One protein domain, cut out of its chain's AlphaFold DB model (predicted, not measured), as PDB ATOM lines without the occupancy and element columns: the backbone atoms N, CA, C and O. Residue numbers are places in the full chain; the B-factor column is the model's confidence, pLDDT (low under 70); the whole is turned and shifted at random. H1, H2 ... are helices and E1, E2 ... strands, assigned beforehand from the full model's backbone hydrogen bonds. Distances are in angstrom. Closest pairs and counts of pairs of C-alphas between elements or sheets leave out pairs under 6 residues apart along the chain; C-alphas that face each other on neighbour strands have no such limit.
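Overview. This is residues 108 to 263 of the 287 residues of an uncharacterized protein of Actinobacteria bacterium HGW-Actinobacteria-2 (UniProt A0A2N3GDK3). A strongly twisted sheet of six strands makes the core, with H1 running along one face and the first part of H3, residues 155 to 162, packed on the other. The rest of H3 reaches away from the sheet as a long arm, the link after it folds back toward E2, and at the opposite end of the domain H4, H5, H6 and H7 form a cluster of short helices. The printed part has 156 residues, with seven named helices and six named strands in the order H1 E1 H2 H3 E2 E3 E4 H4 E5 E6 H5 H6 H7; the class is mixed, helices and strands. The sheet's order is E1 E2 E3 E4 E6 E5, all antiparallel. By its radius of gyration of the C-alphas, 16.2 A, the whole is compact, yet its outline is elongated, 54 by 31 by 30 A.

Along the chain. Find C-alpha 108 at (131.970, 134.346, 96.653); from there H1 runs 16.7 A to residue 119. Next comes E1, residues 124 to 128, 13.9 A long, and after residues 129 to 144, which hold no named element, H2, residues 145 to 148. H3, the longest helix, covers residues 155 to 174 and runs 28.5 A, to C-alpha 174 at (132.110, 105.340, 101.265). Then read E2, residues 185 to 190, 16.8 A, E3, residues 193 to 199, 18.1 A, and E4, residues 203 to 206. H4 is residues 214 to 222, 13.0 A, E5 residues 228 to 230 and E6 residues 233 to 237, 14.3 A. H5, residues 238 to 243, H6, residues 249 to 256, and H7, residues 260 to 263, close the printed part at C-alpha 263, (147.159, 155.553, 107.655).

Arrangement. Start at the sheet, whose edge strands are E1 and E5. Look for N 125 and O 189 of E1 and E2, 2.8 A apart, and N 188 and O 196 of the hairpin E2 and E3, also 2.8 A. E2, E3 and E4 form a meander, each strand the antiparallel neighbour of the one before; in the hairpin E3 and E4, N 197 and O 205 are 2.9 A apart. Between E4 and E6, N 204 and O 236 are within hydrogen-bond range at 2.9 A, and in the hairpin E5 and E6, N 228 and O 235 are within hydrogen-bond range at 2.8 A. E4, H4 and E5 are a split strand-helix-strand unit, two strands running the same way with E6 between them, and its crossover is right-handed. H1 and H3 lie on opposite faces, giving three layers, helices on both faces of the sheet. H1 has a height over the sheet of 8.7 A and runs along E3, at 1 degree on the local plane. The hub is H6, which touches H1 and H4 and only just touches H5, with 3 pairs of C-alphas within 8 A; H1 touches it with residues 113 to 118 alone, the closest C-alphas being those of Leu 118 and Val 253, 5.8 A apart. H6 touches H4 at a steep tilt of 61 degrees, opposite ways, with the C-alphas of Asn 215 and Leu 255 closest at 5.4 A. H7 and H4 only just touch, with 3 pairs of C-alphas within 8 A, closest Asn 215 and Arg 261, 6.5 A. H2 only grazes the sheet, with residues 145 to 148. H3 is apart from H1 and from H6. Every O i to N i+4 pair is within hydrogen-bond range in H1, H3, H5 and H6, and 4 of 5 are in H4; H2 and H7 are too short for such a pair.

Size, cuts and confidence. The two C-alphas farthest apart are those of Ala 175 and Arg 262, 56.0 A. The printed part has no cut. The link from E1 to H2 is long. The mean pLDDT of the printed part is 82.4, and residues 168 to 180, 209 to 214 and 258 to 263 are among those under 70.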
ATOM      1  N   LYS A 108     130.640 134.904  96.918       92.12
ATOM      2  CA  LYS A 108     131.970 134.346  96.653       92.12
ATOM      3  C   LYS A 108     132.916 135.393  96.050       92.12
ATOM      4  O   LYS A 108     134.023 135.591  96.551       92.12
ATOM      5  N   ALA A 109     132.473 136.089  95.002       91.56
ATOM      6  CA  ALA A 109     133.263 137.133  94.357       91.56
ATOM      7  C   ALA A 109     133.561 138.298  95.317       91.56
ATOM      8  O   ALA A 109     134.703 138.757  95.378       91.56
ATOM      9  N   ALA A 110     132.582 138.730  96.116       94.19
ATOM     10  CA  ALA A 110     132.766 139.766  97.132       94.19
ATOM     11  C   ALA A 110     133.823 139.371  98.180       94.19
ATOM     12  O   ALA A 110     134.726 140.157  98.484       94.19
ATOM     13  N   VAL A 111     133.756 138.133  98.683       95.69
ATOM     14  CA  VAL A 111     134.726 137.572  99.637       95.69
ATOM     15  C   VAL A 111     136.132 137.602  99.059       95.69
ATOM     16  O   VAL A 111     137.021 138.213  99.649       95.69
ATOM     17  N   TYR A 112     136.349 136.991  97.895       94.81
ATOM     18  CA  TYR A 112     137.694 136.875  97.333       94.81
ATOM     19  C   TYR A 112     138.275 138.219  96.900       94.81
ATOM     20  O   TYR A 112     139.466 138.454  97.099       94.81
ATOM     21  N   THR A 113     137.444 139.133  96.394       93.62
ATOM     22  CA  THR A 113     137.883 140.493  96.041       93.62
ATOM     23  C   THR A 113     138.310 141.269  97.287       93.62
ATOM     24  O   THR A 113     139.341 141.941  97.277       93.62
ATOM     25  N   THR A 114     137.582 141.118  98.396       94.75
ATOM     26  CA  THR A 114     137.944 141.747  99.676       94.75
ATOM     27  C   THR A 114     139.223 141.145 100.262       94.75
ATOM     28  O   THR A 114     140.090 141.884 100.730       94.75
ATOM     29  N   ILE A 115     139.396 139.817 100.191       95.00
ATOM     30  CA  ILE A 115     140.646 139.146 100.589       95.00
ATOM     31  C   ILE A 115     141.815 139.672  99.752       95.00
ATOM     32  O   ILE A 115     142.829 140.081 100.317       95.00
ATOM     33  N   ALA A 116     141.673 139.727  98.427       93.50
ATOM     34  CA  ALA A 116     142.699 140.275  97.547       93.50
ATOM     35  C   ALA A 116     143.052 141.725  97.920       93.50
ATOM     36  O   ALA A 116     144.231 142.058  98.029       93.50
ATOM     37  N   GLY A 117     142.048 142.566  98.192       92.00
ATOM     38  CA  GLY A 117     142.236 143.944  98.644       92.00
ATOM     39  C   GLY A 117     143.012 144.058  99.962       92.00
ATOM     40  O   GLY A 117     143.918 144.885 100.064       92.00
ATOM     41  N   LEU A 118     142.734 143.194 100.945       91.00
ATOM     42  CA  LEU A 118     143.488 143.132 102.207       91.00
ATOM     43  C   LEU A 118     144.959 142.761 101.977       91.00
ATOM     44  O   LEU A 118     145.853 143.367 102.567       91.00
ATOM     45  N   LEU A 119     145.216 141.793 101.094       90.81
ATOM     46  CA  LEU A 119     146.562 141.283 100.816       90.81
ATOM     47  C   LEU A 119     147.429 142.230  99.981       90.81
ATOM     48  O   LEU A 119     148.649 142.070  99.974       90.81
ATOM     49  N   ARG A 120     146.848 143.249  99.329       84.88
ATOM     50  CA  ARG A 120     147.624 144.323  98.671       84.88
ATOM     51  C   ARG A 120     148.556 145.043  99.646       84.88
ATOM     52  O   ARG A 120     149.567 145.608  99.232       84.88
ATOM     53  N   TYR A 121     148.226 145.023 100.933       75.19
ATOM     54  CA  TYR A 121     149.017 145.643 101.978       75.19
ATOM     55  C   TYR A 121     149.796 144.566 102.749       75.19
ATOM     56  O   TYR A 121     149.235 143.603 103.259       75.19
ATOM     57  N   SER A 122     151.110 144.732 102.895       69.50
ATOM     58  CA  SER A 122     151.869 143.962 103.892       69.50
ATOM     59  C   SER A 122     151.519 144.495 105.291       69.50
ATOM     60  O   SER A 122     151.289 145.703 105.433       69.50
ATOM     61  N   PRO A 123     151.473 143.670 106.355       84.38
ATOM     62  CA  PRO A 123     151.868 142.258 106.462       84.38
ATOM     63  C   PRO A 123     150.665 141.310 106.629       84.38
ATOM     64  O   PRO A 123     150.544 140.615 107.648       84.38
ATOM     65  N   TRP A 124     149.736 141.340 105.676       88.25
ATOM     66  CA  TRP A 124     148.527 140.521 105.703       88.25
ATOM     67  C   TRP A 124     148.736 139.163 105.026       88.25
ATOM     68  O   TRP A 124     149.454 139.054 104.037       88.25
ATOM     69  N   THR A 125     148.094 138.124 105.559       89.69
ATOM     70  CA  THR A 125     148.095 136.774 104.989       89.69
ATOM     71  C   THR A 125     146.690 136.183 104.981       89.69
ATOM     72  O   THR A 125     145.873 136.472 105.858       89.69
ATOM     73  N   ALA A 126     146.425 135.332 103.988       91.38
ATOM     74  CA  ALA A 126     145.212 134.535 103.883       91.38
ATOM     75  C   ALA A 126     145.596 133.060 103.774       91.38
ATOM     76  O   ALA A 126     146.478 132.697 102.997       91.38
ATOM     77  N   ARG A 127     144.945 132.213 104.569       88.81
ATOM     78  CA  ARG A 127     145.157 130.760 104.561       88.81
ATOM     79  C   ARG A 127     143.832 130.033 104.776       88.81
ATOM     80  O   ARG A 127     142.949 130.605 105.418       88.81
ATOM     81  N   PRO A 128     143.682 128.782 104.313       90.25
ATOM     82  CA  PRO A 128     142.492 128.000 104.623       90.25
ATOM     83  C   PRO A 128     142.368 127.805 106.140       90.25
ATOM     84  O   PRO A 128     143.342 127.453 106.812       90.25
ATOM     85  N   ALA A 129     141.169 128.018 106.672       92.06
ATOM     86  CA  ALA A 129     140.779 127.603 108.011       92.06
ATOM     87  C   ALA A 129     140.135 126.215 107.896       92.06
ATOM     88  O   ALA A 129     138.931 126.081 107.686       92.06
ATOM     89  N   LYS A 130     140.970 125.179 107.966       87.94
ATOM     90  CA  LYS A 130     140.610 123.824 107.553       87.94
ATOM     91  C   LYS A 130     139.562 123.185 108.450       87.94
ATOM     92  O   LYS A 130     139.697 123.175 109.675       87.94
ATOM     93  N   ILE A 131     138.571 122.564 107.827       88.38
ATOM     94  CA  ILE A 131     137.624 121.676 108.502       88.38
ATOM     95  C   ILE A 131     138.125 120.234 108.454       88.38
ATOM     96  O   ILE A 131     137.918 119.491 109.415       88.38
ATOM     97  N   VAL A 132     138.808 119.844 107.372       82.69
ATOM     98  CA  VAL A 132     139.446 118.531 107.246       82.69
ATOM     99  C   VAL A 132     140.917 118.648 107.646       82.69
ATOM    100  O   VAL A 132     141.704 119.333 106.995       82.69
ATOM    101  N   PHE A 133     141.292 117.969 108.726       77.62
ATOM    102  CA  PHE A 133     142.631 118.000 109.319       77.62
ATOM    103  C   PHE A 133     143.219 116.587 109.391       77.62
ATOM    104  O   PHE A 133     142.490 115.595 109.384       77.62
ATOM    105  N   ALA A 134     144.550 116.498 109.425       71.00
ATOM    106  CA  ALA A 134     145.276 115.224 109.368       71.00
ATOM    107  C   ALA A 134     145.710 114.689 110.747       71.00
ATOM    108  O   ALA A 134     146.247 113.586 110.840       71.00
ATOM    109  N   THR A 135     145.517 115.468 111.811       76.00
ATOM    110  CA  THR A 135     145.921 115.123 113.181       76.00
ATOM    111  C   THR A 135     144.822 114.358 113.923       76.00
ATOM    112  O   THR A 135     143.640 114.477 113.609       76.00
ATOM    113  N   GLU A 136     145.191 113.581 114.949       78.94
ATOM    114  CA  GLU A 136     144.212 112.872 115.792       78.94
ATOM    115  C   GLU A 136     143.333 113.838 116.602       78.94
ATOM    116  O   GLU A 136     142.150 113.578 116.824       78.94
ATOM    117  N   ASN A 137     143.903 114.973 117.016       80.75
ATOM    118  CA  ASN A 137     143.197 116.055 117.684       80.75
ATOM    119  C   ASN A 137     143.203 117.309 116.791       80.75
ATOM    120  O   ASN A 137     144.284 117.784 116.428       80.75
ATOM    121  N   PRO A 138     142.034 117.896 116.466       80.12
ATOM    122  CA  PRO A 138     141.952 119.098 115.635       80.12
ATOM    123  C   PRO A 138     142.707 120.304 116.197       80.12
ATOM    124  O   PRO A 138     143.078 121.186 115.434       80.12
ATOM    125  N   LEU A 139     142.916 120.374 117.514       84.88
ATOM    126  CA  LEU A 139     143.640 121.487 118.137       84.88
ATOM    127  C   LEU A 139     145.156 121.426 117.903       84.88
ATOM    128  O   LEU A 139     145.832 122.434 118.091       84.88
ATOM    129  N   ASP A 140     145.675 120.271 117.478       83.88
ATOM    130  CA  ASP A 140     147.100 120.081 117.204       83.88
ATOM    131  C   ASP A 140     147.474 120.502 115.772       83.88
ATOM    132  O   ASP A 140     148.654 120.699 115.476       83.88
ATOM    133  N   ASP A 141     146.491 120.666 114.877       82.19
ATOM    134  CA  ASP A 141     146.708 121.206 113.533       82.19
ATOM    135  C   ASP A 141     146.552 122.737 113.557       82.19
ATOM    136  O   ASP A 141     145.436 123.252 113.679       82.19
ATOM    137  N   PRO A 142     147.639 123.512 113.380       79.38
ATOM    138  CA  PRO A 142     147.571 124.967 113.412       79.38
ATOM    139  C   PRO A 142     146.760 125.557 112.253       79.38
ATOM    140  O   PRO A 142     146.471 126.754 112.281       79.38
ATOM    141  N   LYS A 143     146.442 124.791 111.201       81.25
ATOM    142  CA  LYS A 143     145.598 125.212 110.071       81.25
ATOM    143  C   LYS A 143     144.120 124.894 110.293       81.25
ATOM    144  O   LYS A 143     143.296 125.385 109.525       81.25
ATOM    145  N   ALA A 144     143.773 124.107 111.308       87.94
ATOM    146  CA  ALA A 144     142.392 123.739 111.567       87.94
ATOM    147  C   ALA A 144     141.582 124.907 112.148       87.94
ATOM    148  O   ALA A 144     142.033 125.656 113.017       87.94
ATOM    149  N   VAL A 145     140.331 125.029 111.706       92.00
ATOM    150  CA  VAL A 145     139.402 126.086 112.131       92.00
ATOM    151  C   VAL A 145     139.056 126.010 113.623       92.00
ATOM    152  O   VAL A 145     138.723 127.017 114.243       92.00
ATOM    153  N   PHE A 146     139.157 124.825 114.230       90.25
ATOM    154  CA  PHE A 146     138.757 124.587 115.618       90.25
ATOM    155  C   PHE A 146     139.565 125.413 116.626       90.25
ATOM    156  O   PHE A 146     139.006 125.840 117.637       90.25
ATOM    157  N   GLY A 147     140.835 125.706 116.324       89.75
ATOM    158  CA  GLY A 147     141.675 126.587 117.140       89.75
ATOM    159  C   GLY A 147     141.220 128.051 117.152       89.75
ATOM    160  O   GLY A 147     141.591 128.791 118.055       89.75
ATOM    161  N   LEU A 148     140.384 128.475 116.195       91.75
ATOM    162  CA  LEU A 148     139.881 129.852 116.089       91.75
ATOM    163  C   LEU A 148     138.591 130.082 116.889       91.75
ATOM    164  O   LEU A 148     138.203 131.223 117.128       91.75
ATOM    165  N   LEU A 149     137.904 129.022 117.325       91.44
ATOM    166  CA  LEU A 149     136.557 129.123 117.902       91.44
ATOM    167  C   LEU A 149     136.500 129.881 119.239       91.44
ATOM    168  O   LEU A 149     135.448 130.424 119.585       91.44
ATOM    169  N   SER A 150     137.599 129.932 120.002       87.94
ATOM    170  CA  SER A 150     137.662 130.729 121.238       87.94
ATOM    171  C   SER A 150     137.571 132.226 120.950       87.94
ATOM    172  O   SER A 150     136.852 132.959 121.645       87.94
ATOM    173  N   ASP A 151     138.270 132.647 119.899       88.88
ATOM    174  CA  ASP A 151     138.494 134.042 119.546       88.88
ATOM    175  C   ASP A 151     137.399 134.552 118.608       88.88
ATOM    176  O   ASP A 151     137.026 135.719 118.697       88.88
ATOM    177  N   PHE A 152     136.816 133.664 117.798       92.19
ATOM    178  CA  PHE A 152     135.740 133.928 116.838       92.19
ATOM    179  C   PHE A 152     134.469 133.150 117.219       92.19
ATOM    180  O   PHE A 152     134.103 132.179 116.558       92.19
ATOM    181  N   PRO A 153     133.747 133.542 118.281       88.69
ATOM    182  CA  PRO A 153     132.589 132.780 118.755       88.69
ATOM    183  C   PRO A 153     131.436 132.708 117.737       88.69
ATOM    184  O   PRO A 153     130.703 131.718 117.731       88.69
ATOM    185  N   SER A 154     131.300 133.696 116.841       91.12
ATOM    186  CA  SER A 154     130.311 133.678 115.748       91.12
ATOM    187  C   SER A 154     130.584 132.583 114.705       91.12
ATOM    188  O   SER A 154     129.681 132.207 113.967       91.12
ATOM    189  N   LEU A 155     131.802 132.031 114.656       93.00
ATOM    190  CA  LEU A 155     132.210 130.994 113.704       93.00
ATOM    191  C   LEU A 155     131.642 129.606 114.049       93.00
ATOM    192  O   LEU A 155     131.590 128.712 113.207       93.00
ATOM    193  N   MET A 156     131.198 129.406 115.293       91.56
ATOM    194  CA  MET A 156     130.761 128.102 115.801       91.56
ATOM    195  C   MET A 156     129.590 127.501 115.009       91.56
ATOM    196  O   MET A 156     129.574 126.296 114.757       91.56
ATOM    197  N   SER A 157     128.592 128.307 114.639       89.00
ATOM    198  CA  SER A 157     127.434 127.848 113.857       89.00
ATOM    199  C   SER A 157     127.851 127.434 112.445       89.00
ATOM    200  O   SER A 157     127.502 126.334 112.010       89.00
ATOM    201  N   THR A 158     128.664 128.258 111.784       93.06
ATOM    202  CA  THR A 158     129.241 128.001 110.459       93.06
ATOM    203  C   THR A 158     130.056 126.708 110.442       93.06
ATOM    204  O   THR A 158     129.807 125.819 109.628       93.06
ATOM    205  N   VAL A 159     130.965 126.526 111.405       93.00
ATOM    206  CA  VAL A 159     131.789 125.309 111.503       93.00
ATOM    207  C   VAL A 159     130.929 124.072 111.737       93.00
ATOM    208  O   VAL A 159     131.120 123.059 111.067       93.00
ATOM    209  N   LYS A 160     129.939 124.138 112.637       91.38
ATOM    210  CA  LYS A 160     129.003 123.020 112.851       91.38
ATOM    211  C   LYS A 160     128.254 122.655 111.574       91.38
ATOM    212  O   LYS A 160     128.083 121.467 111.288       91.38
ATOM    213  N   TRP A 161     127.813 123.656 110.812       91.81
ATOM    214  CA  TRP A 161     127.132 123.426 109.547       91.81
ATOM    215  C   TRP A 161     128.048 122.720 108.547       91.81
ATOM    216  O   TRP A 161     127.687 121.651 108.051       91.81
ATOM    217  N   TYR A 162     129.263 123.219 108.326       91.62
ATOM    218  CA  TYR A 162     130.189 122.596 107.384       91.62
ATOM    219  C   TYR A 162     130.662 121.201 107.798       91.62
ATOM    220  O   TYR A 162     130.698 120.302 106.961       91.62
ATOM    221  N   VAL A 163     130.933 120.960 109.085       89.00
ATOM    222  CA  VAL A 163     131.253 119.611 109.591       89.00
ATOM    223  C   VAL A 163     130.124 118.627 109.269       89.00
ATOM    224  O   VAL A 163     130.378 117.471 108.908       89.00
ATOM    225  N   SER A 164     128.865 119.076 109.338       86.81
ATOM    226  CA  SER A 164     127.723 118.250 108.937       86.81
ATOM    227  C   SER A 164     127.730 117.936 107.432       86.81
ATOM    228  O   SER A 164     127.454 116.794 107.059       86.81
ATOM    229  N   GLN A 165     128.127 118.892 106.581       85.31
ATOM    230  CA  GLN A 165     128.255 118.696 105.132       85.31
ATOM    231  C   GLN A 165     129.387 117.723 104.791       85.31
ATOM    232  O   GLN A 165     129.162 116.778 104.034       85.31
ATOM    233  N   VAL A 166     130.564 117.872 105.412       83.25
ATOM    234  CA  VAL A 166     131.688 116.930 105.262       83.25
ATOM    235  C   VAL A 166     131.265 115.525 105.670       83.25
ATOM    236  O   VAL A 166     131.475 114.572 104.926       83.25
ATOM    237  N   SER A 167     130.597 115.380 106.815       75.94
ATOM    238  CA  SER A 167     130.122 114.080 107.303       75.94
ATOM    239  C   SER A 167     129.127 113.424 106.337       75.94
ATOM    240  O   SER A 167     129.147 112.208 106.130       75.94
ATOM    241  N   VAL A 168     128.246 114.214 105.713       68.44
ATOM    242  CA  VAL A 168     127.361 113.739 104.637       68.44
ATOM    243  C   VAL A 168     128.173 113.335 103.402       68.44
ATOM    244  O   VAL A 168     127.910 112.271 102.837       68.44
ATOM    245  N   GLY A 169     129.159 114.141 103.007       66.19
ATOM    246  CA  GLY A 169     130.067 113.870 101.894       66.19
ATOM    247  C   GLY A 169     130.849 112.571 102.077       66.19
ATOM    248  O   GLY A 169     130.833 111.725 101.189       66.19
ATOM    249  N   LEU A 170     131.440 112.351 103.253       69.62
ATOM    250  CA  LEU A 170     132.180 111.132 103.592       69.62
ATOM    251  C   LEU A 170     131.294 109.886 103.508       69.62
ATOM    252  O   LEU A 170     131.699 108.887 102.918       69.62
ATOM    253  N   ARG A 171     130.049 109.945 104.005       61.03
ATOM    254  CA  ARG A 171     129.087 108.838 103.837       61.03
ATOM    255  C   ARG A 171     128.796 108.534 102.367       61.03
ATOM    256  O   ARG A 171     128.661 107.372 102.000       61.03
ATOM    257  N   ARG A 172     128.709 109.565 101.520       60.09
ATOM    258  CA  ARG A 172     128.557 109.392 100.065       60.09
ATOM    259  C   ARG A 172     129.831 108.845  99.423       60.09
ATOM    260  O   ARG A 172     129.727 108.087  98.464       60.09
ATOM    261  N   ALA A 173     131.001 109.184  99.963       63.75
ATOM    262  CA  ALA A 173     132.273 108.711  99.446       63.75
ATOM    263  C   ALA A 173     132.523 107.230  99.722       63.75
ATOM    264  O   ALA A 173     132.892 106.484  98.818       63.75
ATOM    265  N   VAL A 174     132.171 106.771 100.924       65.81
ATOM    266  CA  VAL A 174     132.110 105.340 101.265       65.81
ATOM    267  C   VAL A 174     131.150 104.575 100.338       65.81
ATOM    268  O   VAL A 174     131.361 103.398 100.069       65.81
ATOM    269  N   ALA A 175     130.138 105.245  99.777       65.06
ATOM    270  CA  ALA A 175     129.240 104.691  98.760       65.06
ATOM    271  C   ALA A 175     129.787 104.773  97.313       65.06
ATOM    272  O   ALA A 175     129.020 104.633  96.359       65.06
ATOM    273  N   GLY A 176     131.093 105.005  97.133       44.47
ATOM    274  CA  GLY A 176     131.781 104.954  95.840       44.47
ATOM    275  C   GLY A 176     131.746 106.247  95.019       44.47
ATOM    276  O   GLY A 176     131.979 106.199  93.813       44.47
ATOM    277  N   ARG A 177     131.438 107.401  95.627       52.78
ATOM    278  CA  ARG A 177     131.499 108.715  94.955       52.78
ATOM    279  C   ARG A 177     132.754 109.491  95.383       52.78
ATOM    280  O   ARG A 177     133.121 109.424  96.547       52.78
ATOM    281  N   PRO A 178     133.427 110.253  94.512       52.47
ATOM    282  CA  PRO A 178     134.538 111.094  94.952       52.47
ATOM    283  C   PRO A 178     134.060 112.149  95.967       52.47
ATOM    284  O   PRO A 178     132.980 112.730  95.813       52.47
ATOM    285  N   LEU A 179     134.858 112.392  97.011       58.97
ATOM    286  CA  LEU A 179     134.632 113.493  97.947       58.97
ATOM    287  C   LEU A 179     135.121 114.792  97.292       58.97
ATOM    288  O   LEU A 179     136.299 115.118  97.361       58.97
ATOM    289  N   GLY A 180     134.222 115.527  96.640       63.03
ATOM    290  CA  GLY A 180     134.515 116.854  96.086       63.03
ATOM    291  C   GLY A 180     134.473 117.944  97.158       63.03
ATOM    292  O   GLY A 180     133.581 118.786  97.122       63.03
ATOM    293  N   TRP A 181     135.364 117.882  98.153       74.81
ATOM    294  CA  TRP A 181     135.450 118.890  99.214       74.81
ATOM    295  C   TRP A 181     136.513 119.944  98.890       74.81
ATOM    296  O   TRP A 181     137.643 119.593  98.564       74.81
ATOM    297  N   HIS A 182     136.153 121.218  99.036       83.69
ATOM    298  CA  HIS A 182     137.088 122.340  99.121       83.69
ATOM    299  C   HIS A 182     136.879 123.041 100.464       83.69
ATOM    300  O   HIS A 182     135.790 122.971 101.031       83.69
ATOM    301  N   GLU A 183     137.918 123.693 100.980       87.56
ATOM    302  CA  GLU A 183     137.823 124.463 102.222       87.56
ATOM    303  C   GLU A 183     137.184 125.836 101.932       87.56
ATOM    304  O   GLU A 183     137.791 126.626 101.212       87.56
ATOM    305  N   PRO A 184     135.991 126.145 102.477       91.50
ATOM    306  CA  PRO A 184     135.260 127.379 102.172       91.50
ATOM    307  C   PRO A 184     135.588 128.527 103.142       91.50
ATOM    308  O   PRO A 184     135.113 129.647 102.972       91.50
ATOM    309  N   LEU A 185     136.369 128.246 104.190       95.19
ATOM    310  CA  LEU A 185     136.720 129.202 105.235       95.19
ATOM    311  C   LEU A 185     138.163 129.672 105.070       95.19
ATOM    312  O   LEU A 185     139.090 128.865 104.968       95.19
ATOM    313  N   TRP A 186     138.359 130.983 105.145       95.38
ATOM    314  CA  TRP A 186     139.650 131.640 104.977       95.38
ATOM    315  C   TRP A 186     139.997 132.446 106.219       95.38
ATOM    316  O   TRP A 186     139.323 133.417 106.560       95.38
ATOM    317  N   GLN A 187     141.067 132.060 106.907       94.44
ATOM    318  CA  GLN A 187     141.619 132.869 107.981       94.44
ATOM    319  C   GLN A 187     142.453 133.999 107.389       94.44
ATOM    320  O   GLN A 187     143.442 133.753 106.695       94.44
ATOM    321  N   ILE A 188     142.112 135.222 107.780       93.81
ATOM    322  CA  ILE A 188     142.889 136.422 107.510       93.81
ATOM    323  C   ILE A 188     143.672 136.801 108.759       93.81
ATOM    324  O   ILE A 188     143.111 136.917 109.854       93.81
ATOM    325  N   ALA A 189     144.976 136.997 108.602       91.00
ATOM    326  CA  ALA A 189     145.866 137.371 109.688       91.00
ATOM    327  C   ALA A 189     146.756 138.555 109.313       91.00
ATOM    328  O   ALA A 189     147.120 138.740 108.155       91.00
ATOM    329  N   ARG A 190     147.152 139.329 110.321       87.81
ATOM    330  CA  ARG A 190     148.142 140.400 110.207       87.81
ATOM    331  C   ARG A 190     149.297 140.085 111.142       87.81
ATOM    332  O   ARG A 190     149.083 139.925 112.340       87.81
ATOM    333  N   GLN A 191     150.515 139.974 110.607       86.25
ATOM    334  CA  GLN A 191     151.698 139.551 111.384       86.25
ATOM    335  C   GLN A 191     151.464 138.244 112.171       86.25
ATOM    336  O   GLN A 191     151.915 138.095 113.301       86.25
ATOM    337  N   GLY A 192     150.705 137.310 111.589       85.75
ATOM    338  CA  GLY A 192     150.361 136.031 112.219       85.75
ATOM    339  C   GLY A 192     149.215 136.082 113.237       85.75
ATOM    340  O   GLY A 192     148.747 135.026 113.648       85.75
ATOM    341  N   VAL A 193     148.710 137.265 113.600       88.56
ATOM    342  CA  VAL A 193     147.546 137.407 114.486       88.56
ATOM    343  C   VAL A 193     146.261 137.333 113.654       88.56
ATOM    344  O   VAL A 193     146.106 138.152 112.744       88.56
ATOM    345  N   PRO A 194     145.336 136.390 113.919       90.19
ATOM    346  CA  PRO A 194     144.047 136.331 113.231       90.19
ATOM    347  C   PRO A 194     143.224 137.608 113.449       90.19
ATOM    348  O   PRO A 194     143.062 138.060 114.581       90.19
ATOM    349  N   VAL A 195     142.683 138.172 112.369       89.94
ATOM    350  CA  VAL A 195     141.872 139.405 112.400       89.94
ATOM    351  C   VAL A 195     140.444 139.162 111.924       89.94
ATOM    352  O   VAL A 195     139.520 139.807 112.409       89.94
ATOM    353  N   ALA A 196     140.253 138.230 110.996       92.94
ATOM    354  CA  ALA A 196     138.948 137.881 110.455       92.94
ATOM    355  C   ALA A 196     138.956 136.436 109.943       92.94
ATOM    356  O   ALA A 196     140.007 135.906 109.572       92.94
ATOM    357  N   VAL A 197     137.782 135.814 109.889       95.88
ATOM    358  CA  VAL A 197     137.553 134.587 109.119       95.88
ATOM    359  C   VAL A 197     136.468 134.874 108.093       95.88
ATOM    360  O   VAL A 197     135.384 135.324 108.455       95.88
ATOM    361  N   PHE A 198     136.772 134.639 106.825       96.88
ATOM    362  CA  PHE A 198     135.855 134.846 105.714       96.88
ATOM    363  C   PHE A 198     135.279 133.500 105.295       96.88
ATOM    364  O   PHE A 198     136.024 132.553 105.047       96.88
ATOM    365  N   ASP A 199     133.960 133.427 105.232       96.19
ATOM    366  CA  ASP A 199     133.205 132.315 104.679       96.19
ATOM    367  C   ASP A 199     132.842 132.643 103.230       96.19
ATOM    368  O   ASP A 199     132.249 133.689 102.966       96.19
ATOM    369  N   GLU A 200     133.174 131.747 102.300       93.69
ATOM    370  CA  GLU A 200     132.821 131.834 100.881       93.69
ATOM    371  C   GLU A 200     131.327 132.097 100.629       93.69
ATOM    372  O   GLU A 200     130.967 132.716  99.627       93.69
ATOM    373  N   ALA A 201     130.451 131.692 101.555       93.31
ATOM    374  CA  ALA A 201     129.023 131.995 101.509       93.31
ATOM    375  C   ALA A 201     128.680 133.486 101.730       93.31
ATOM    376  O   ALA A 201     127.505 133.841 101.698       93.31
ATOM    377  N   GLY A 202     129.675 134.354 101.943       94.62
ATOM    378  CA  GLY A 202     129.509 135.803 102.094       94.62
ATOM    379  C   GLY A 202     129.589 136.302 103.530       94.62
ATOM    380  O   GLY A 202     129.387 137.488 103.774       94.62
ATOM    381  N   ARG A 203     129.883 135.432 104.499       95.62
ATOM    382  CA  ARG A 203     129.879 135.814 105.912       95.62
ATOM    383  C   ARG A 203     131.276 136.168 106.402       95.62
ATOM    384  O   ARG A 203     132.213 135.386 106.263       95.62
ATOM    385  N   VAL A 204     131.419 137.328 107.034       95.31
ATOM    386  CA  VAL A 204     132.681 137.750 107.657       95.31
ATOM    387  C   VAL A 204     132.555 137.615 109.164       95.31
ATOM    388  O   VAL A 204     131.670 138.203 109.779       95.31
ATOM    389  N   HIS A 205     133.450 136.846 109.771       94.12
ATOM    390  CA  HIS A 205     133.526 136.636 111.210       94.12
ATOM    391  C   HIS A 205     134.663 137.463 111.796       94.12
ATOM    392  O   HIS A 205     135.824 137.309 111.416       94.12
ATOM    393  N   LEU A 206     134.334 138.309 112.767       90.00
ATOM    394  CA  LEU A 206     135.299 139.116 113.502       90.00
ATOM    395  C   LEU A 206     135.538 138.521 114.894       90.00
ATOM    396  O   LEU A 206     134.637 137.881 115.453       90.00
ATOM    397  N   PRO A 207     136.734 138.727 115.479       87.38
ATOM    398  CA  PRO A 207     137.081 138.145 116.767       87.38
ATOM    399  C   PRO A 207     136.229 138.771 117.875       87.38
ATOM    400  O   PRO A 207     135.384 139.627 117.627       87.38
ATOM    401  N   ARG A 208     136.446 138.424 119.139       80.56
ATOM    402  CA  ARG A 208     135.836 139.173 120.249       80.56
ATOM    403  C   ARG A 208     136.252 140.650 120.205       80.56
ATOM    404  O   ARG A 208     137.359 140.981 119.772       80.56
ATOM    405  N   VAL A 209     135.354 141.556 120.592       68.25
ATOM    406  CA  VAL A 209     135.657 142.996 120.647       68.25
ATOM    407  C   VAL A 209     136.726 143.245 121.713       68.25
ATOM    408  O   VAL A 209     136.466 143.095 122.905       68.25
ATOM    409  N   ALA A 210     137.932 143.625 121.287       56.41
ATOM    410  CA  ALA A 210     138.943 144.191 122.173       56.41
ATOM    411  C   ALA A 210     138.769 145.715 122.181       56.41
ATOM    412  O   ALA A 210     138.659 146.334 121.124       56.41
ATOM    413  N   ALA A 211     138.699 146.318 123.366       50.97
ATOM    414  CA  ALA A 211     138.563 147.763 123.504       50.97
ATOM    415  C   ALA A 211     139.780 148.478 122.879       50.97
ATOM    416  O   ALA A 211     140.913 148.168 123.240       50.97
ATOM    417  N   GLY A 212     139.545 149.438 121.971       57.41
ATOM    418  CA  GLY A 212     140.583 150.354 121.472       57.41
ATOM    419  C   GLY A 212     140.843 150.394 119.960       57.41
ATOM    420  O   GLY A 212     141.836 151.002 119.566       57.41
ATOM    421  N   ASP A 213     140.005 149.779 119.116       65.62
ATOM    422  CA  ASP A 213     140.121 149.885 117.650       65.62
ATOM    423  C   ASP A 213     139.020 150.780 117.060       65.62
ATOM    424  O   ASP A 213     137.872 150.361 116.908       65.62
ATOM    425  N   ASP A 214     139.374 152.024 116.734       64.50
ATOM    426  CA  ASP A 214     138.439 153.038 116.230       64.50
ATOM    427  C   ASP A 214     137.791 152.648 114.890       64.50
ATOM    428  O   ASP A 214     136.659 153.042 114.624       64.50
ATOM    429  N   ASN A 215     138.479 151.864 114.052       71.62
ATOM    430  CA  ASN A 215     137.936 151.390 112.770       71.62
ATOM    431  C   ASN A 215     136.795 150.398 112.969       71.62
ATOM    432  O   ASN A 215     135.849 150.322 112.188       71.62
ATOM    433  N   ARG A 216     136.889 149.634 114.052       74.94
ATOM    434  CA  ARG A 216     135.932 148.593 114.367       74.94
ATOM    435  C   ARG A 216     134.592 149.168 114.804       74.94
ATOM    436  O   ARG A 216     133.578 148.529 114.565       74.94
ATOM    437  N   ALA A 217     134.579 150.353 115.415       75.38
ATOM    438  CA  ALA A 217     133.342 151.046 115.768       75.38
ATOM    439  C   ALA A 217     132.537 151.437 114.518       75.38
ATOM    440  O   ALA A 217     131.350 151.140 114.459       75.38
ATOM    441  N   ASP A 218     133.196 152.003 113.503       77.44
ATOM    442  CA  ASP A 218     132.552 152.354 112.229       77.44
ATOM    443  C   ASP A 218     132.047 151.119 111.494       77.44
ATOM    444  O   ASP A 218     130.940 151.117 110.972       77.44
ATOM    445  N   LEU A 219     132.853 150.051 111.463       82.31
ATOM    446  CA  LEU A 219     132.432 148.795 110.855       82.31
ATOM    447  C   LEU A 219     131.196 148.234 111.564       82.31
ATOM    448  O   LEU A 219     130.269 147.782 110.908       82.31
ATOM    449  N   ILE A 220     131.177 148.287 112.898       81.88
ATOM    450  CA  ILE A 220     130.031 147.875 113.711       81.88
ATOM    451  C   ILE A 220     128.797 148.723 113.400       81.88
ATOM    452  O   ILE A 220     127.712 148.164 113.308       81.88
ATOM    453  N   GLU A 221     128.948 150.038 113.240       81.88
ATOM    454  CA  GLU A 221     127.852 150.939 112.867       81.88
ATOM    455  C   GLU A 221     127.333 150.636 111.455       81.88
ATOM    456  O   GLU A 221     126.125 150.497 111.265       81.88
ATOM    457  N   LEU A 222     128.241 150.453 110.491       83.19
ATOM    458  CA  LEU A 222     127.920 150.091 109.111       83.19
ATOM    459  C   LEU A 222     127.074 148.817 109.045       83.19
ATOM    460  O   LEU A 222     126.119 148.781 108.276       83.19
ATOM    461  N   VAL A 223     127.410 147.798 109.839       84.12
ATOM    462  CA  VAL A 223     126.789 146.461 109.778       84.12
ATOM    463  C   VAL A 223     125.811 146.195 110.927       84.12
ATOM    464  O   VAL A 223     125.450 145.056 111.200       84.12
ATOM    465  N   ALA A 224     125.401 147.230 111.669       79.50
ATOM    466  CA  ALA A 224     124.647 147.051 112.913       79.50
ATOM    467  C   ALA A 224     123.308 146.323 112.713       79.50
ATOM    468  O   ALA A 224     122.902 145.551 113.584       79.50
ATOM    469  N   ASP A 225     122.633 146.564 111.584       75.50
ATOM    470  CA  ASP A 225     121.288 146.032 111.335       75.50
ATOM    471  C   ASP A 225     121.289 144.577 110.838       75.50
ATOM    472  O   ASP A 225     120.285 143.882 110.994       75.50
ATOM    473  N   ASP A 226     122.386 144.112 110.231       79.25
ATOM    474  CA  ASP A 226     122.551 142.761 109.669       79.25
ATOM    475  C   ASP A 226     123.560 141.894 110.450       79.25
ATOM    476  O   ASP A 226     123.713 140.696 110.190       79.25
ATOM    477  N   ALA A 227     124.211 142.479 111.455       81.12
ATOM    478  CA  ALA A 227     125.131 141.807 112.354       81.12
ATOM    479  C   ALA A 227     124.462 140.727 113.218       81.12
ATOM    480  O   ALA A 227     123.490 140.971 113.935       81.12
ATOM    481  N   ASP A 228     125.094 139.555 113.280       80.62
ATOM    482  CA  ASP A 228     124.822 138.549 114.306       80.62
ATOM    483  C   ASP A 228     125.875 138.613 115.411       80.62
ATOM    484  O   ASP A 228     127.078 138.404 115.188       80.62
ATOM    485  N   TRP A 229     125.392 138.894 116.616       79.94
ATOM    486  CA  TRP A 229     126.186 139.091 117.814       79.94
ATOM    487  C   TRP A 229     126.157 137.840 118.682       79.94
ATOM    488  O   TRP A 229     125.146 137.507 119.301       79.94
ATOM    489  N   VAL A 230     127.306 137.174 118.807       76.44
ATOM    490  CA  VAL A 230     127.426 135.932 119.579       76.44
ATOM    491  C   VAL A 230     128.565 136.048 120.579       76.44
ATOM    492  O   VAL A 230     129.735 136.104 120.210       76.44
ATOM    493  N   ALA A 231     128.225 136.049 121.873       64.56
ATOM    494  CA  ALA A 231     129.178 135.992 122.988       64.56
ATOM    495  C   ALA A 231     130.350 137.003 122.891       64.56
ATOM    496  O   ALA A 231     131.483 136.692 123.265       64.56
ATOM    497  N   GLY A 232     130.078 138.211 122.385       63.94
ATOM    498  CA  GLY A 232     131.063 139.288 122.230       63.94
ATOM    499  C   GLY A 232     131.900 139.236 120.947       63.94
ATOM    500  O   GLY A 232     132.737 140.115 120.757       63.94
ATOM    501  N   GLY A 233     131.691 138.240 120.082       71.94
ATOM    502  CA  GLY A 233     132.101 138.275 118.677       71.94
ATOM    503  C   GLY A 233     130.936 138.665 117.766       71.94
ATOM    504  O   GLY A 233     129.777 138.685 118.184       71.94
ATOM    505  N   LEU A 234     131.275 138.981 116.523       87.25
ATOM    506  CA  LEU A 234     130.378 139.553 115.520       87.25
ATOM    507  C   LEU A 234     130.555 138.783 114.211       87.25
ATOM    508  O   LEU A 234     131.655 138.324 113.892       87.25
ATOM    509  N   SER A 235     129.479 138.631 113.452       91.69
ATOM    510  CA  SER A 235     129.565 138.323 112.027       91.69
ATOM    511  C   SER A 235     128.559 139.142 111.235       91.69
ATOM    512  O   SER A 235     127.504 139.458 111.776       91.69
ATOM    513  N   PHE A 236     128.874 139.457 109.986       93.06
ATOM    514  CA  PHE A 236     128.015 140.243 109.098       93.06
ATOM    515  C   PHE A 236     128.068 139.708 107.664       93.06
ATOM    516  O   PHE A 236     128.932 138.883 107.341       93.06
ATOM    517  N   ASP A 237     127.131 140.157 106.832       94.69
ATOM    518  CA  ASP A 237     127.042 139.788 105.421       94.69
ATOM    519  C   ASP A 237     127.851 140.767 104.555       94.69
ATOM    520  O   ASP A 237     127.649 141.981 104.584       94.69
ATOM    521  N   ILE A 238     128.816 140.246 103.796       94.94
ATOM    522  CA  ILE A 238     129.768 141.074 103.051       94.94
ATOM    523  C   ILE A 238     129.113 141.816 101.887       94.94
ATOM    524  O   ILE A 238     129.528 142.927 101.568       94.94
ATOM    525  N   VAL A 239     128.100 141.213 101.258       93.81
ATOM    526  CA  VAL A 239     127.388 141.823 100.131       93.81
ATOM    527  C   VAL A 239     126.568 142.996 100.649       93.81
ATOM    528  O   VAL A 239     126.699 144.097 100.136       93.81
ATOM    529  N   SER A 240     125.848 142.800 101.753       91.50
ATOM    530  CA  SER A 240     125.087 143.852 102.433       91.50
ATOM    531  C   SER A 240     125.980 145.015 102.883       91.50
ATOM    532  O   SER A 240     125.606 146.179 102.741       91.50
ATOM    533  N   ALA A 241     127.181 144.722 103.394       91.06
ATOM    534  CA  ALA A 241     128.155 145.751 103.753       91.06
ATOM    535  C   ALA A 241     128.674 146.522 102.527       91.06
ATOM    536  O   ALA A 241     128.800 147.744 102.592       91.06
ATOM    537  N   LEU A 242     128.955 145.838 101.412       91.00
ATOM    538  CA  LEU A 242     129.376 146.480 100.162       91.00
ATOM    539  C   LEU A 242     128.254 147.305  99.532       91.00
ATOM    540  O   LEU A 242     128.527 148.407  99.072       91.00
ATOM    541  N   ASP A 243     127.008 146.835  99.566       90.56
ATOM    542  CA  ASP A 243     125.847 147.580  99.070       90.56
ATOM    543  C   ASP A 243     125.695 148.921  99.806       90.56
ATOM    544  O   ASP A 243     125.448 149.952  99.186       90.56
ATOM    545  N   ARG A 244     125.926 148.942 101.127       87.25
ATOM    546  CA  ARG A 244     125.943 150.174 101.945       87.25
ATOM    547  C   ARG A 244     127.133 151.095 101.652       87.25
ATOM    548  O   ARG A 244     127.121 152.255 102.061       87.25
ATOM    549  N   LEU A 245     128.166 150.574 100.999       86.81
ATOM    550  CA  LEU A 245     129.364 151.297 100.578       86.81
ATOM    551  C   LEU A 245     129.369 151.563  99.064       86.81
ATOM    552  O   LEU A 245     130.426 151.860  98.515       86.81
ATOM    553  N   ASP A 246     128.226 151.428  98.383       87.06
ATOM    554  CA  ASP A 246     128.100 151.589  96.927       87.06
ATOM    555  C   ASP A 246     129.107 150.724  96.127       87.06
ATOM    556  O   ASP A 246     129.590 151.107  95.061       87.06
ATOM    557  N   GLY A 247     129.459 149.548  96.660       85.88
ATOM    558  CA  GLY A 247     130.434 148.625  96.074       85.88
ATOM    559  C   GLY A 247     131.908 148.971  96.333       85.88
ATOM    560  O   GLY A 247     132.782 148.328  95.748       85.88
ATOM    561  N   ASP A 248     132.221 149.946  97.194       87.69
ATOM    562  CA  ASP A 248     133.601 150.353  97.502       87.69
ATOM    563  C   ASP A 248     134.332 149.306  98.373       87.69
ATOM    564  O   ASP A 248     134.310 149.325  99.610       87.69
ATOM    565  N   VAL A 249     135.018 148.376  97.701       89.50
ATOM    566  CA  VAL A 249     135.840 147.339  98.345       89.50
ATOM    567  C   VAL A 249     136.998 147.947  99.136       89.50
ATOM    568  O   VAL A 249     137.320 147.446 100.213       89.50
ATOM    569  N   ASP A 250     137.624 149.021  98.650       87.12
ATOM    570  CA  ASP A 250     138.761 149.637  99.342       87.12
ATOM    571  C   ASP A 250     138.312 150.276 100.668       87.12
ATOM    572  O   ASP A 250     139.020 150.173 101.680       87.12
ATOM    573  N   ALA A 251     137.110 150.863 100.709       86.88
ATOM    574  CA  ALA A 251     136.491 151.334 101.946       86.88
ATOM    575  C   ALA A 251     136.235 150.184 102.934       86.88
ATOM    576  O   ALA A 251     136.602 150.296 104.108       86.88
ATOM    577  N   LEU A 252     135.681 149.056 102.473       90.12
ATOM    578  CA  LEU A 252     135.462 147.888 103.333       90.12
ATOM    579  C   LEU A 252     136.786 147.323 103.878       90.12
ATOM    580  O   LEU A 252     136.907 147.055 105.075       90.12
ATOM    581  N   VAL A 253     137.808 147.192 103.027       89.31
ATOM    582  CA  VAL A 253     139.160 146.753 103.415       89.31
ATOM    583  C   VAL A 253     139.745 147.670 104.493       89.31
ATOM    584  O   VAL A 253     140.321 147.187 105.475       89.31
ATOM    585  N   ALA A 254     139.575 148.988 104.358       83.94
ATOM    586  CA  ALA A 254     140.034 149.955 105.352       83.94
ATOM    587  C   ALA A 254     139.310 149.802 106.702       83.94
ATOM    588  O   ALA A 254     139.956 149.914 107.748       83.94
ATOM    589  N   LEU A 255     138.006 149.506 106.692       84.56
ATOM    590  CA  LEU A 255     137.209 149.266 107.901       84.56
ATOM    591  C   LEU A 255     137.599 147.965 108.619       84.56
ATOM    592  O   LEU A 255     137.638 147.930 109.847       84.56
ATOM    593  N   ILE A 256     137.946 146.912 107.872       84.62
ATOM    594  CA  ILE A 256     138.396 145.624 108.429       84.62
ATOM    595  C   ILE A 256     139.834 145.708 108.970       84.62
ATOM    596  O   ILE A 256     140.198 144.987 109.900       84.62
ATOM    597  N   THR A 257     140.667 146.590 108.413       78.50
ATOM    598  CA  THR A 257     142.081 146.742 108.788       78.50
ATOM    599  C   THR A 257     142.225 147.510 110.110       78.50
ATOM    600  O   THR A 257     141.902 148.695 110.144       78.50
ATOM    601  N   PRO A 258     142.817 146.941 111.180       67.88
ATOM    602  CA  PRO A 258     143.023 147.670 112.433       67.88
ATOM    603  C   PRO A 258     143.923 148.902 112.263       67.88
ATOM    604  O   PRO A 258     145.041 148.807 111.733       67.88
ATOM    605  N   GLY A 259     143.469 150.057 112.757       59.16
ATOM    606  CA  GLY A 259     144.237 151.309 112.770       59.16
ATOM    607  C   GLY A 259     144.375 152.047 111.427       59.16
ATOM    608  O   GLY A 259     145.145 153.009 111.351       59.16
ATOM    609  N   ALA A 260     143.642 151.659 110.378       52.94
ATOM    610  CA  ALA A 260     143.700 152.299 109.058       52.94
ATOM    611  C   ALA A 260     143.294 153.789 109.071       52.94
ATOM    612  O   ALA A 260     143.830 154.555 108.272       52.94
ATOM    613  N   ARG A 261     142.461 154.245 110.028       49.47
ATOM    614  CA  ARG A 261     142.159 155.680 110.243       49.47
ATOM    615  C   ARG A 261     143.415 156.547 110.425       49.47
ATOM    616  O   ARG A 261     143.411 157.718 110.053       49.47
ATOM    617  N   ARG A 262     144.514 155.994 110.961       42.66
ATOM    618  CA  ARG A 262     145.800 156.714 111.080       42.66
ATOM    619  C   ARG A 262     146.592 156.744 109.769       42.66
ATOM    620  O   ARG A 262     147.355 157.679 109.557       42.66
ATOM    621  N   THR A 263     146.406 155.744 108.907       36.59
ATOM    622  CA  THR A 263     147.159 155.553 107.655       36.59
ATOM    623  C   THR A 263     146.517 156.276 106.470       36.59
ATOM    624  O   THR A 263     147.231 156.837 105.645       36.59
TER     625      THR A 263